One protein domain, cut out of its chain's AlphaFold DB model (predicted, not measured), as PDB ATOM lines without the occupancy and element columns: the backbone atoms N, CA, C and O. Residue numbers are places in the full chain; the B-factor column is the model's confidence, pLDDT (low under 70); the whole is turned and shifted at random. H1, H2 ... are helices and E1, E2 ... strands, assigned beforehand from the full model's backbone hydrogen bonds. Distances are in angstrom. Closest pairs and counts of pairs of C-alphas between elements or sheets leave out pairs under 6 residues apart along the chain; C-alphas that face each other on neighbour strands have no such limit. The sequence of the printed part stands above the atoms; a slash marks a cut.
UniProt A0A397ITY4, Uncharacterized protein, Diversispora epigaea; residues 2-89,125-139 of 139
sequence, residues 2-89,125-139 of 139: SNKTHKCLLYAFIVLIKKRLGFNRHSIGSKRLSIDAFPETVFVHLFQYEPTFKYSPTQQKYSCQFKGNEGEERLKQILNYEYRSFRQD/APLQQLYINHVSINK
ATOM      1  N   SER A   2      58.720  14.891  -5.424       56.62
ATOM      2  CA  SER A   2      59.825  15.692  -4.876       56.62
ATOM      3  C   SER A   2      59.305  16.611  -3.767       56.62
ATOM      4  O   SER A   2      58.282  17.276  -3.952       56.62
ATOM      5  N   ASN A   3      60.012  16.666  -2.633       63.75
ATOM      6  CA  ASN A   3      59.682  17.523  -1.483       63.75
ATOM      7  C   ASN A   3      59.476  18.992  -1.909       63.75
ATOM      8  O   ASN A   3      58.608  19.692  -1.394       63.75
ATOM      9  N   LYS A   4      60.209  19.429  -2.942       69.00
ATOM     10  CA  LYS A   4      60.094  20.762  -3.546       69.00
ATOM     11  C   LYS A   4      58.739  20.999  -4.228       69.00
ATOM     12  O   LYS A   4      58.151  22.064  -4.066       69.00
ATOM     13  N   THR A   5      58.223  20.015  -4.965       70.88
ATOM     14  CA  THR A   5      56.946  20.122  -5.694       70.88
ATOM     15  C   THR A   5      55.760  20.177  -4.736       70.88
ATOM     16  O   THR A   5      54.870  21.003  -4.916       70.88
ATOM     17  N   HIS A   6      55.772  19.349  -3.685       74.00
ATOM     18  CA  HIS A   6      54.721  19.357  -2.662       74.00
ATOM     19  C   HIS A   6      54.657  20.709  -1.938       74.00
ATOM     20  O   HIS A   6      53.590  21.311  -1.836       74.00
ATOM     21  N   LYS A   7      55.819  21.237  -1.535       76.00
ATOM     22  CA  LYS A   7      55.945  22.554  -0.902       76.00
ATOM     23  C   LYS A   7      55.440  23.697  -1.797       76.00
ATOM     24  O   LYS A   7      54.710  24.564  -1.325       76.00
ATOM     25  N   CYS A   8      55.759  23.681  -3.095       76.75
ATOM     26  CA  CYS A   8      55.263  24.694  -4.040       76.75
ATOM     27  C   CYS A   8      53.734  24.644  -4.208       76.75
ATOM     28  O   CYS A   8      53.084  25.690  -4.227       76.75
ATOM     29  N   LEU A   9      53.154  23.442  -4.306       80.75
ATOM     30  CA  LEU A   9      51.700  23.259  -4.412       80.75
ATOM     31  C   LEU A   9      50.979  23.741  -3.150       80.75
ATOM     32  O   LEU A   9      49.955  24.417  -3.244       80.75
ATOM     33  N   LEU A  10      51.549  23.454  -1.981       81.88
ATOM     34  CA  LEU A  10      51.027  23.893  -0.694       81.88
ATOM     35  C   LEU A  10      51.045  25.426  -0.567       81.88
ATOM     36  O   LEU A  10      50.040  26.030  -0.192       81.88
ATOM     37  N   TYR A  11      52.137  26.077  -0.978       81.75
ATOM     38  CA  TYR A  11      52.223  27.540  -1.013       81.75
ATOM     39  C   TYR A  11      51.166  28.164  -1.938       81.75
ATOM     40  O   TYR A  11      50.438  29.074  -1.531       81.75
ATOM     41  N   ALA A  12      51.050  27.656  -3.169       82.25
ATOM     42  CA  ALA A  12      50.066  28.138  -4.139       82.25
ATOM     43  C   ALA A  12      48.629  28.003  -3.606       82.25
ATOM     44  O   ALA A  12      47.808  28.908  -3.776       82.25
ATOM     45  N   PHE A  13      48.347  26.909  -2.897       81.56
ATOM     46  CA  PHE A  13      47.056  26.662  -2.267       81.56
ATOM     47  C   PHE A  13      46.753  27.658  -1.143       81.56
ATOM     48  O   PHE A  13      45.676  28.255  -1.116       81.56
ATOM     49  N   ILE A  14      47.717  27.916  -0.253       80.56
ATOM     50  CA  ILE A  14      47.568  28.901   0.831       80.56
ATOM     51  C   ILE A  14      47.285  30.300   0.269       80.56
ATOM     52  O   ILE A  14      46.406  31.002   0.776       80.56
ATOM     53  N   VAL A  15      48.004  30.715  -0.779       80.81
ATOM     54  CA  VAL A  15      47.782  32.015  -1.436       80.81
ATOM     55  C   VAL A  15      46.371  32.096  -2.021       80.81
ATOM     56  O   VAL A  15      45.687  33.106  -1.832       80.81
ATOM     57  N   LEU A  16      45.900  31.027  -2.670       81.38
ATOM     58  CA  LEU A  16      44.542  30.955  -3.205       81.38
ATOM     59  C   LEU A  16      43.488  31.080  -2.097       81.38
ATOM     60  O   LEU A  16      42.553  31.871  -2.240       81.38
ATOM     61  N   ILE A  17      43.652  30.350  -0.990       78.44
ATOM     62  CA  ILE A  17      42.750  30.407   0.167       78.44
ATOM     63  C   ILE A  17      42.686  31.828   0.729       78.44
ATOM     64  O   ILE A  17      41.595  32.380   0.875       78.44
ATOM     65  N   LYS A  18      43.841  32.459   0.985       77.56
ATOM     66  CA  LYS A  18      43.912  33.834   1.505       77.56
ATOM     67  C   LYS A  18      43.219  34.832   0.573       77.56
ATOM     68  O   LYS A  18      42.469  35.686   1.045       77.56
ATOM     69  N   LYS A  19      43.422  34.699  -0.743       77.81
ATOM     70  CA  LYS A  19      42.795  35.561  -1.757       77.81
ATOM     71  C   LYS A  19      41.277  35.375  -1.816       77.81
ATOM     72  O   LYS A  19      40.550  36.356  -1.907       77.81
ATOM     73  N   ARG A  20      40.797  34.129  -1.781       75.19
ATOM     74  CA  ARG A  20      39.370  33.799  -1.938       75.19
ATOM     75  C   ARG A  20      38.549  34.065  -0.689       75.19
ATOM     76  O   ARG A  20      37.417  34.517  -0.797       75.19
ATOM     77  N   LEU A  21      39.107  33.781   0.482       71.12
ATOM     78  CA  LEU A  21      38.430  34.062   1.739       71.12
ATOM     79  C   LEU A  21      38.443  35.538   2.078       71.12
ATOM     80  O   LEU A  21      37.597  35.942   2.870       71.12
ATOM     81  N   GLY A  22      39.372  36.309   1.492       63.56
ATOM     82  CA  GLY A  22      39.476  37.757   1.622       63.56
ATOM     83  C   GLY A  22      39.105  38.181   3.029       63.56
ATOM     84  O   GLY A  22      37.976  38.639   3.203       63.56
ATOM     85  N   PHE A  23      39.986  37.901   4.007       63.31
ATOM     86  CA  PHE A  23      39.848  38.205   5.444       63.31
ATOM     87  C   PHE A  23      39.668  39.718   5.661       63.31
ATOM     88  O   PHE A  23      40.524  40.422   6.188       63.31
ATOM     89  N   ASN A  24      38.577  40.241   5.134       55.94
ATOM     90  CA  ASN A  24      38.170  41.615   5.141       55.94
ATOM     91  C   ASN A  24      37.254  41.755   6.349       55.94
ATOM     92  O   ASN A  24      36.265  41.031   6.472       55.94
ATOM     93  N   ARG A  25      37.603  42.693   7.229       55.75
ATOM     94  CA  ARG A  25      36.909  42.971   8.491       55.75
ATOM     95  C   ARG A  25      35.446  43.385   8.289       55.75
ATOM     96  O   ARG A  25      34.691  43.411   9.250       55.75
ATOM     97  N   HIS A  26      35.056  43.707   7.055       55.38
ATOM     98  CA  HIS A  26      33.746  44.262   6.718       55.38
ATOM     99  C   HIS A  26      32.747  43.247   6.137       55.38
ATOM    100  O   HIS A  26      31.578  43.581   5.973       55.38
ATOM    101  N   SER A  27      33.160  42.017   5.813       52.44
ATOM    102  CA  SER A  27      32.252  41.012   5.239       52.44
ATOM    103  C   SER A  27      31.640  40.137   6.333       52.44
ATOM    104  O   SER A  27      32.273  39.186   6.793       52.44
ATOM    105  N   ILE A  28      30.416  40.471   6.730       53.84
ATOM    106  CA  ILE A  28      29.596  39.717   7.683       53.84
ATOM    107  C   ILE A  28      28.912  38.563   6.927       53.84
ATOM    108  O   ILE A  28      28.285  38.796   5.896       53.84
ATOM    109  N   GLY A  29      29.045  37.322   7.413       58.84
ATOM    110  CA  GLY A  29      28.350  36.145   6.869       58.84
ATOM    111  C   GLY A  29      29.232  34.919   6.601       58.84
ATOM    112  O   GLY A  29      30.444  34.920   6.825       58.84
ATOM    113  N   SER A  30      28.610  33.836   6.128       58.16
ATOM    114  CA  SER A  30      29.300  32.575   5.841       58.16
ATOM    115  C   SER A  30      30.012  32.601   4.487       58.16
ATOM    116  O   SER A  30      29.384  32.737   3.440       58.16
ATOM    117  N   LYS A  31      31.336  32.426   4.489       65.81
ATOM    118  CA  LYS A  31      32.173  32.308   3.292       65.81
ATOM    119  C   LYS A  31      32.401  30.843   2.947       65.81
ATOM    120  O   LYS A  31      32.990  30.089   3.715       65.81
ATOM    121  N   ARG A  32      31.980  30.442   1.751       65.06
ATOM    122  CA  ARG A  32      32.251  29.113   1.193       65.06
ATOM    123  C   ARG A  32      33.317  29.222   0.112       65.06
ATOM    124  O   ARG A  32      33.135  29.940  -0.866       65.06
ATOM    125  N   LEU A  33      34.402  28.477   0.263       67.94
ATOM    126  CA  LEU A  33      35.444  28.317  -0.740       67.94
ATOM    127  C   LEU A  33      35.354  26.908  -1.320       67.94
ATOM    128  O   LEU A  33      35.568  25.932  -0.617       67.94
ATOM    129  N   SER A  34      35.037  26.804  -2.606       65.44
ATOM    130  CA  SER A  34      35.100  25.539  -3.347       65.44
ATOM    131  C   SER A  34      36.291  25.590  -4.293       65.44
ATOM    132  O   SER A  34      36.479  26.602  -4.972       65.44
ATOM    133  N   ILE A  35      37.119  24.551  -4.289       66.94
ATOM    134  CA  ILE A  35      38.305  24.429  -5.128       66.94
ATOM    135  C   ILE A  35      38.257  23.055  -5.792       66.94
ATOM    136  O   ILE A  35      38.388  22.030  -5.132       66.94
ATOM    137  N   ASP A  36      38.114  23.053  -7.112       63.72
ATOM    138  CA  ASP A  36      37.981  21.816  -7.889       63.72
ATOM    139  C   ASP A  36      39.325  21.367  -8.495       63.72
ATOM    140  O   ASP A  36      39.446  20.263  -9.010       63.72
ATOM    141  N   ALA A  37      40.348  22.232  -8.440       61.59
ATOM    142  CA  ALA A  37      41.587  22.105  -9.213       61.59
ATOM    143  C   ALA A  37      42.870  22.038  -8.359       61.59
ATOM    144  O   ALA A  37      43.922  22.499  -8.801       61.59
ATOM    145  N   PHE A  38      42.809  21.497  -7.136       66.06
ATOM    146  CA  PHE A  38      43.997  21.317  -6.286       66.06
ATOM    147  C   PHE A  38      44.211  19.861  -5.860       66.06
ATOM    148  O   PHE A  38      43.243  19.109  -5.751       66.06
ATOM    149  N   PRO A  39      45.465  19.446  -5.594       71.31
ATOM    150  CA  PRO A  39      45.758  18.082  -5.186       71.31
ATOM    151  C   PRO A  39      45.086  17.784  -3.847       71.31
ATOM    152  O   PRO A  39      45.316  18.484  -2.860       71.31
ATOM    153  N   GLU A  40      44.298  16.716  -3.817       76.31
ATOM    154  CA  GLU A  40      43.637  16.171  -2.626       76.31
ATOM    155  C   GLU A  40      44.572  16.070  -1.422       76.31
ATOM    156  O   GLU A  40      44.226  16.471  -0.311       76.31
ATOM    157  N   THR A  41      45.810  15.649  -1.677       80.75
ATOM    158  CA  THR A  41      46.854  15.489  -0.668       80.75
ATOM    159  C   THR A  41      47.117  16.768   0.124       80.75
ATOM    160  O   THR A  41      47.360  16.692   1.322       80.75
ATOM    161  N   VAL A  42      47.046  17.944  -0.509       81.19
ATOM    162  CA  VAL A  42      47.315  19.229   0.157       81.19
ATOM    163  C   VAL A  42      46.163  19.601   1.090       81.19
ATOM    164  O   VAL A  42      46.403  20.046   2.210       81.19
ATOM    165  N   PHE A  43      44.918  19.388   0.658       82.75
ATOM    166  CA  PHE A  43      43.743  19.665   1.484       82.75
ATOM    167  C   PHE A  43      43.701  18.747   2.709       82.75
ATOM    168  O   PHE A  43      43.525  19.221   3.830       82.75
ATOM    169  N   VAL A  44      43.902  17.443   2.504       85.38
ATOM    170  CA  VAL A  44      43.944  16.459   3.595       85.38
ATOM    171  C   VAL A  44      45.071  16.803   4.568       85.38
ATOM    172  O   VAL A  44      44.825  16.895   5.763       85.38
ATOM    173  N   HIS A  45      46.276  17.095   4.072       85.19
ATOM    174  CA  HIS A  45      47.418  17.434   4.921       85.19
ATOM    175  C   HIS A  45      47.148  18.630   5.848       85.19
ATOM    176  O   HIS A  45      47.502  18.586   7.023       85.19
ATOM    177  N   LEU A  46      46.479  19.671   5.343       85.38
ATOM    178  CA  LEU A  46      46.188  20.882   6.113       85.38
ATOM    179  C   LEU A  46      45.062  20.710   7.138       85.38
ATOM    180  O   LEU A  46      45.083  21.375   8.171       85.38
ATOM    181  N   PHE A  47      44.064  19.871   6.848       87.75
ATOM    182  CA  PHE A  47      42.808  19.854   7.607       87.75
ATOM    183  C   PHE A  47      42.478  18.518   8.281       87.75
ATOM    184  O   PHE A  47      41.514  18.473   9.036       87.75
ATOM    185  N   GLN A  48      43.245  17.444   8.066       88.56
ATOM    186  CA  GLN A  48      42.934  16.103   8.598       88.56
ATOM    187  C   GLN A  48      42.776  16.038  10.124       88.56
ATOM    188  O   GLN A  48      42.073  15.167  10.625       88.56
ATOM    189  N   TYR A  49      43.427  16.944  10.859       88.75
ATOM    190  CA  TYR A  49      43.364  16.999  12.321       88.75
ATOM    191  C   TYR A  49      42.273  17.935  12.846       88.75
ATOM    192  O   TYR A  49      42.091  18.050  14.057       88.75
ATOM    193  N   GLU A  50      41.545  18.614  11.960       89.38
ATOM    194  CA  GLU A  50      40.477  19.514  12.370       89.38
ATOM    195  C   GLU A  50      39.190  18.725  12.653       89.38
ATOM    196  O   GLU A  50      38.783  17.879  11.854       89.38
ATOM    197  N   PRO A  51      38.482  19.019  13.755       86.44
ATOM    198  CA  PRO A  51      37.363  18.199  14.230       86.44
ATOM    199  C   PRO A  51      36.158  18.196  13.281       86.44
ATOM    200  O   PRO A  51      35.308  17.309  13.324       86.44
ATOM    201  N   THR A  52      36.054  19.203  12.416       88.06
ATOM    202  CA  THR A  52      34.973  19.336  11.432       88.06
ATOM    203  C   THR A  52      35.347  18.791  10.056       88.06
ATOM    204  O   THR A  52      34.546  18.907   9.122       88.06
ATOM    205  N   PHE A  53      36.544  18.217   9.914       89.31
ATOM    206  CA  PHE A  53      36.999  17.593   8.682       89.31
ATOM    207  C   PHE A  53      36.177  16.342   8.370       89.31
ATOM    208  O   PHE A  53      36.010  15.450   9.200       89.31
ATOM    209  N   LYS A  54      35.631  16.285   7.155       90.38
ATOM    210  CA  LYS A  54      34.787  15.189   6.681       90.38
ATOM    211  C   LYS A  54      35.063  14.895   5.221       90.38
ATOM    212  O   LYS A  54      35.106  15.811   4.397       90.38
ATOM    213  N   TYR A  55      35.135  13.610   4.904       89.38
ATOM    214  CA  TYR A  55      35.081  13.107   3.541       89.38
ATOM    215  C   TYR A  55      33.698  12.512   3.267       89.38
ATOM    216  O   TYR A  55      33.186  11.726   4.063       89.38
ATOM    217  N   SER A  56      33.083  12.895   2.152       84.62
ATOM    218  CA  SER A  56      31.853  12.285   1.648       84.62
ATOM    219  C   SER A  56      32.192  11.434   0.425       84.62
ATOM    220  O   SER A  56      32.471  12.009  -0.629       84.62
ATOM    221  N   PRO A  57      32.143  10.091   0.520       79.81
ATOM    222  CA  PRO A  57      32.400   9.210  -0.621       79.81
ATOM    223  C   PRO A  57      31.388   9.412  -1.752       79.81
ATOM    224  O   PRO A  57      31.757   9.440  -2.920       79.81
ATOM    225  N   THR A  58      30.116   9.630  -1.404       79.94
ATOM    226  CA  THR A  58      29.019   9.824  -2.364       79.94
ATOM    227  C   THR A  58      29.198  11.087  -3.203       79.94
ATOM    228  O   THR A  58      28.858  11.099  -4.380       79.94
ATOM    229  N   GLN A  59      29.737  12.153  -2.605       79.31
ATOM    230  CA  GLN A  59      30.032  13.407  -3.305       79.31
ATOM    231  C   GLN A  59      31.478  13.477  -3.805       79.31
ATOM    232  O   GLN A  59      31.830  14.471  -4.434       79.31
ATOM    233  N   GLN A  60      32.300  12.468  -3.488       81.00
ATOM    234  CA  GLN A  60      33.755  12.473  -3.662       81.00
ATOM    235  C   GLN A  60      34.340  13.818  -3.231       81.00
ATOM    236  O   GLN A  60      34.876  14.574  -4.035       81.00
ATOM    237  N   LYS A  61      34.116  14.186  -1.966       82.81
ATOM    238  CA  LYS A  61      34.377  15.552  -1.516       82.81
ATOM    239  C   LYS A  61      34.914  15.627  -0.105       82.81
ATOM    240  O   LYS A  61      34.305  15.116   0.837       82.81
ATOM    241  N   TYR A  62      35.991  16.388   0.031       85.81
ATOM    242  CA  TYR A  62      36.514  16.826   1.315       85.81
ATOM    243  C   TYR A  62      35.866  18.135   1.740       85.81
ATOM    244  O   TYR A  62      35.672  19.056   0.939       85.81
ATOM    245  N   SER A  63      35.531  18.216   3.020       84.69
ATOM    246  CA  SER A  63      34.988  19.418   3.628       84.69
ATOM    247  C   SER A  63      35.550  19.650   5.015       84.69
ATOM    248  O   SER A  63      35.812  18.707   5.749       84.69
ATOM    249  N   CYS A  64      35.725  20.915   5.363       86.50
ATOM    250  CA  CYS A  64      36.102  21.351   6.700       86.50
ATOM    251  C   CYS A  64      35.314  22.625   7.009       86.50
ATOM    252  O   CYS A  64      35.094  23.448   6.111       86.50
ATOM    253  N   GLN A  65      34.823  22.749   8.242       83.31
ATOM    254  CA  GLN A  65      33.959  23.853   8.658       83.31
ATOM    255  C   GLN A  65      34.587  24.632   9.809       83.31
ATOM    256  O   GLN A  65      34.809  24.085  10.886       83.31
ATOM    257  N   PHE A  66      34.781  25.926   9.609       82.19
ATOM    258  CA  PHE A  66      35.218  26.863  10.639       82.19
ATOM    259  C   PHE A  66      34.038  27.761  11.020       82.19
ATOM    260  O   PHE A  66      33.248  28.129  10.151       82.19
ATOM    261  N   LYS A  67      33.850  28.075  12.307       79.31
ATOM    262  CA  LYS A  67      32.728  28.903  12.782       79.31
ATOM    263  C   LYS A  67      33.209  30.053  13.662       79.31
ATOM    264  O   LYS A  67      34.090  29.862  14.490       79.31
ATOM    265  N   GLY A  68      32.575  31.212  13.519       73.94
ATOM    266  CA  GLY A  68      32.870  32.416  14.284       73.94
ATOM    267  C   GLY A  68      34.281  32.958  14.053       73.94
ATOM    268  O   GLY A  68      35.008  32.528  13.156       73.94
ATOM    269  N   ASN A  69      34.659  33.903  14.911       73.56
ATOM    270  CA  ASN A  69      35.996  34.495  14.914       73.56
ATOM    271  C   ASN A  69      37.064  33.462  15.306       73.56
ATOM    272  O   ASN A  69      38.142  33.449  14.723       73.56
ATOM    273  N   GLU A  70      36.739  32.541  16.218       77.50
ATOM    274  CA  GLU A  70      37.632  31.450  16.627       77.50
ATOM    275  C   GLU A  70      37.999  30.545  15.441       77.50
ATOM    276  O   GLU A  70      39.168  30.225  15.229       77.50
ATOM    277  N   GLY A  71      37.024  30.194  14.597       81.06
ATOM    278  CA  GLY A  71      37.278  29.436  13.376       81.06
ATOM    279  C   GLY A  71      38.130  30.199  12.359       81.06
ATOM    280  O   GLY A  71      38.977  29.602  11.693       81.06
ATOM    281  N   GLU A  72      37.943  31.516  12.241       76.25
ATOM    282  CA  GLU A  72      38.781  32.360  11.385       76.25
ATOM    283  C   GLU A  72      40.232  32.411  11.892       76.25
ATOM    284  O   GLU A  72      41.171  32.267  11.103       76.25
ATOM    285  N   GLU A  73      40.432  32.585  13.198       79.06
ATOM    286  CA  GLU A  73      41.753  32.580  13.830       79.06
ATOM    287  C   GLU A  73      42.438  31.223  13.700       79.06
ATOM    288  O   GLU A  73      43.604  31.165  13.297       79.06
ATOM    289  N   ARG A  74      41.709  30.130  13.939       85.25
ATOM    290  CA  ARG A  74      42.219  28.769  13.759       85.25
ATOM    291  C   ARG A  74      42.674  28.534  12.324       85.25
ATOM    292  O   ARG A  74      43.782  28.052  12.091       85.25
ATOM    293  N   LEU A  75      41.872  28.953  11.348       83.75
ATOM    294  CA  LEU A  75      42.250  28.854   9.944       83.75
ATOM    295  C   LEU A  75      43.487  29.705   9.623       83.75
ATOM    296  O   LEU A  75      44.379  29.251   8.907       83.75
ATOM    297  N   LYS A  76      43.589  30.924  10.168       81.06
ATOM    298  CA  LYS A  76      44.799  31.749  10.025       81.06
ATOM    299  C   LYS A  76      46.023  31.054  10.616       81.06
ATOM    300  O   LYS A  76      47.078  31.116   9.991       81.06
ATOM    301  N   GLN A  77      45.902  30.385  11.763       83.38
ATOM    302  CA  GLN A  77      46.999  29.633  12.380       83.38
ATOM    303  C   GLN A  77      47.487  28.501  11.469       83.38
ATOM    304  O   GLN A  77      48.679  28.456  11.166       83.38
ATOM    305  N   ILE A  78      46.575  27.663  10.961       84.69
ATOM    306  CA  ILE A  78      46.890  26.552  10.041       84.69
ATOM    307  C   ILE A  78      47.625  27.075   8.798       84.69
ATOM    308  O   ILE A  78      48.695  26.592   8.434       84.69
ATOM    309  N   LEU A  79      47.095  28.132   8.174       82.56
ATOM    310  CA  LEU A  79      47.668  28.702   6.953       82.56
ATOM    311  C   LEU A  79      48.983  29.459   7.188       82.56
ATOM    312  O   LEU A  79      49.771  29.616   6.256       82.56
ATOM    313  N   ASN A  80      49.201  30.018   8.381       76.69
ATOM    314  CA  ASN A  80      50.399  30.800   8.686       76.69
ATOM    315  C   ASN A  80      51.561  29.916   9.148       76.69
ATOM    316  O   ASN A  80      52.700  30.195   8.777       76.69
ATOM    317  N   TYR A  81      51.283  28.845   9.900       66.25
ATOM    318  CA  TYR A  81      52.287  27.859  10.306       66.25
ATOM    319  C   TYR A  81      52.996  27.272   9.080       66.25
ATOM    320  O   TYR A  81      54.216  27.380   8.956       66.25
ATOM    321  N   GLU A  82      52.221  26.801   8.105       65.31
ATOM    322  CA  GLU A  82      52.763  26.198   6.885       65.31
ATOM    323  C   GLU A  82      53.374  27.207   5.900       65.31
ATOM    324  O   GLU A  82      54.303  26.921   5.145       65.31
ATOM    325  N   TYR A  83      52.892  28.451   5.914       64.44
ATOM    326  CA  TYR A  83      53.523  29.522   5.144       64.44
ATOM    327  C   TYR A  83      54.901  29.895   5.714       64.44
ATOM    328  O   TYR A  83      55.824  30.228   4.963       64.44
ATOM    329  N   ARG A  84      55.052  29.857   7.045       59.66
ATOM    330  CA  ARG A  84      56.308  30.182   7.729       59.66
ATOM    331  C   ARG A  84      57.322  29.044   7.617       59.66
ATOM    332  O   ARG A  84      58.493  29.348   7.404       59.66
ATOM    333  N   SER A  85      56.887  27.783   7.682       59.72
ATOM    334  CA  SER A  85      57.747  26.612   7.442       59.72
ATOM    335  C   SER A  85      58.352  26.638   6.029       59.72
ATOM    336  O   SER A  85      59.549  26.420   5.877       59.72
ATOM    337  N   PHE A  86      57.583  27.049   5.012       58.28
ATOM    338  CA  PHE A  86      58.084  27.239   3.641       58.28
ATOM    339  C   PHE A  86      59.139  28.352   3.524       58.28
ATOM    340  O   PHE A  86      60.136  28.209   2.822       58.28
ATOM    341  N   ARG A  87      58.933  29.489   4.205       56.50
ATOM    342  CA  ARG A  87      59.882  30.623   4.205       56.50
ATOM    343  C   ARG A  87      61.190  30.307   4.936       56.50
ATOM    344  O   ARG A  87      62.172  31.010   4.717       56.50
ATOM    345  N   GLN A  88      61.178  29.321   5.830       53.88
ATOM    346  CA  GLN A  88      62.339  28.923   6.623       53.88
ATOM    347  C   GLN A  88      63.224  27.886   5.933       53.88
ATOM    348  O   GLN A  88      64.319  27.655   6.435       53.88
ATOM    349  N   ASP A  89      62.822  27.316   4.792       49.03
ATOM    350  CA  ASP A  89      63.747  26.555   3.953       49.03
ATOM    351  C   ASP A  89      64.829  27.508   3.414       49.03
ATOM    352  O   ASP A  89      64.537  28.362   2.568       49.03
ATOM    353  N   ALA A 125      38.144  14.701 -10.667       54.34
ATOM    354  CA  ALA A 125      38.867  14.946  -9.431       54.34
ATOM    355  C   ALA A 125      37.853  15.286  -8.319       54.34
ATOM    356  O   ALA A 125      36.909  16.041  -8.587       54.34
ATOM    357  N   PRO A 126      38.004  14.721  -7.110       45.88
ATOM    358  CA  PRO A 126      37.088  14.979  -6.012       45.88
ATOM    359  C   PRO A 126      37.025  16.482  -5.712       45.88
ATOM    360  O   PRO A 126      38.053  17.130  -5.502       45.88
ATOM    361  N   LEU A 127      35.815  17.049  -5.703       49.31
ATOM    362  CA  LEU A 127      35.589  18.475  -5.447       49.31
ATOM    363  C   LEU A 127      35.950  18.780  -3.986       49.31
ATOM    364  O   LEU A 127      35.477  18.094  -3.083       49.31
ATOM    365  N   GLN A 128      36.744  19.812  -3.702       51.81
ATOM    366  CA  GLN A 128      37.092  20.191  -2.322       51.81
ATOM    367  C   GLN A 128      36.315  21.444  -1.924       51.81
ATOM    368  O   GLN A 128      36.289  22.420  -2.673       51.81
ATOM    369  N   GLN A 129      35.668  21.465  -0.752       55.59
ATOM    370  CA  GLN A 129      34.956  22.665  -0.285       55.59
ATOM    371  C   GLN A 129      35.256  22.985   1.181       55.59
ATOM    372  O   GLN A 129      34.867  22.259   2.090       55.59
ATOM    373  N   LEU A 130      35.891  24.126   1.409       47.06
ATOM    374  CA  LEU A 130      36.117  24.745   2.707       47.06
ATOM    375  C   LEU A 130      34.951  25.688   3.041       47.06
ATOM    376  O   LEU A 130      34.552  26.513   2.217       47.06
ATOM    377  N   TYR A 131      34.394  25.591   4.244       51.94
ATOM    378  CA  TYR A 131      33.291  26.439   4.695       51.94
ATOM    379  C   TYR A 131      33.687  27.218   5.949       51.94
ATOM    380  O   TYR A 131      34.224  26.646   6.892       51.94
ATOM    381  N   ILE A 132      33.405  28.516   5.972       48.03
ATOM    382  CA  ILE A 132      33.622  29.390   7.124       48.03
ATOM    383  C   ILE A 132      32.304  30.080   7.433       48.03
ATOM    384  O   ILE A 132      31.795  30.824   6.609       48.03
ATOM    385  N   ASN A 133      31.747  29.866   8.615       43.78
ATOM    386  CA  ASN A 133      30.663  30.685   9.142       43.78
ATOM    387  C   ASN A 133      31.263  31.820   9.967       43.78
ATOM    388  O   ASN A 133      31.991  31.521  10.903       43.78
ATOM    389  N   HIS A 134      30.916  33.082   9.722       41.19
ATOM    390  CA  HIS A 134      31.022  34.106  10.769       41.19
ATOM    391  C   HIS A 134      29.724  34.127  11.577       41.19
ATOM    392  O   HIS A 134      28.640  34.155  11.002       41.19
ATOM    393  N   VAL A 135      29.842  34.123  12.904       38.19
ATOM    394  CA  VAL A 135      28.737  34.412  13.822       38.19
ATOM    395  C   VAL A 135      28.970  35.823  14.346       38.19
ATOM    396  O   VAL A 135      30.004  36.078  14.964       38.19
ATOM    397  N   SER A 136      28.038  36.734  14.075       44.16
ATOM    398  CA  SER A 136      27.998  38.036  14.740       44.16
ATOM    399  C   SER A 136      27.468  37.847  16.155       44.16
ATOM    400  O   SER A 136      26.363  37.341  16.343       44.16
ATOM    401  N   ILE A 137      28.247  38.272  17.147       39.88
ATOM    402  CA  ILE A 137      27.717  38.594  18.471       39.88
ATOM    403  C   ILE A 137      27.020  39.943  18.289       39.88
ATOM    404  O   ILE A 137      27.691  40.958  18.097       39.88
ATOM    405  N   ASN A 138      25.688  39.942  18.255       44.12
ATOM    406  CA  ASN A 138      24.925  41.180  18.375       44.12
ATOM    407  C   ASN A 138      25.234  41.758  19.764       44.12
ATOM    408  O   ASN A 138      25.030  41.072  20.766       44.12
ATOM    409  N   LYS A 139      25.817  42.960  19.787       41.84
ATOM    410  CA  LYS A 139      25.941  43.786  20.992       41.84
ATOM    411  C   LYS A 139      24.577  44.318  21.401       41.84
ATOM    412  O   LYS A 139      23.791  44.628  20.476       41.84
TER     413      LYS A 139
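Overview. This is residues 2 to 89 and 125 to 139 of the 139 residues of an uncharacterized protein of Diversispora epigaea (UniProt A0A397ITY4). A twisted four-stranded sheet makes a wall with one face bare and three helices over the other, two layers: short H2 packs on inner strands E4 and E3, while long H1 and H3 reach the sheet with residues 13 to 21 and 68 to 75. Printed are 103 residues, with named elements in the order H1 E1 H2 E2 E3 H3 E4; the sheet, E1 E4 E3 E2, is mixed, and so is the class, helices and strands. The whole is compact, radius of gyration of the C-alphas 14.1 A, spanning 51 by 38 by 21 A.

Arrangement. Start with H1, residues 3 to 21, which is on the sheet at a height of 12.3 A over the sheet and lies over E1, residues 31 to 35. H2, residues 40 to 47, touches H1's residues 6 to 13 alone, closest C-alphas Leu 10 and Val 42, 6.0 A, at a steep tilt of 65 degrees. E2, residues 54 to 56, and E3, residues 61 to 67, form a hairpin, N 54 to O 63 being 2.8 A. E1, H2, E2 is a split strand-helix-strand unit, other strands between its two, with a right-handed crossover. H3, residues 68 to 87, touches H1 at Leu 79 and Ile 14, closest C-alphas 6.1 A, opposite ways. E4, residues 127 to 133, is parallel to E3, N 129 to O 62 2.9 A, and antiparallel to E1, N 33 to O 130 2.8 A. H1 and H2 have every O i to N i+4 pair within hydrogen-bond range; H3 has 15 of 16.

Along the chain. Find C-alpha 3 at (59.682, 17.523, -1.483); H1 runs 27.1 A from there. H3 spans 28.9 A, E3 19.6 A, and E4 19.7 A to C-alpha 133 at (30.663, 30.685, 9.142).

Size, cuts and confidence. Residues 90 to 124 are not printed; C-alphas 89 and 125 are 30.5 A apart. Confidence is under 70 at 2 to 4, 22 to 38, 81 to 89 and 125 to 139.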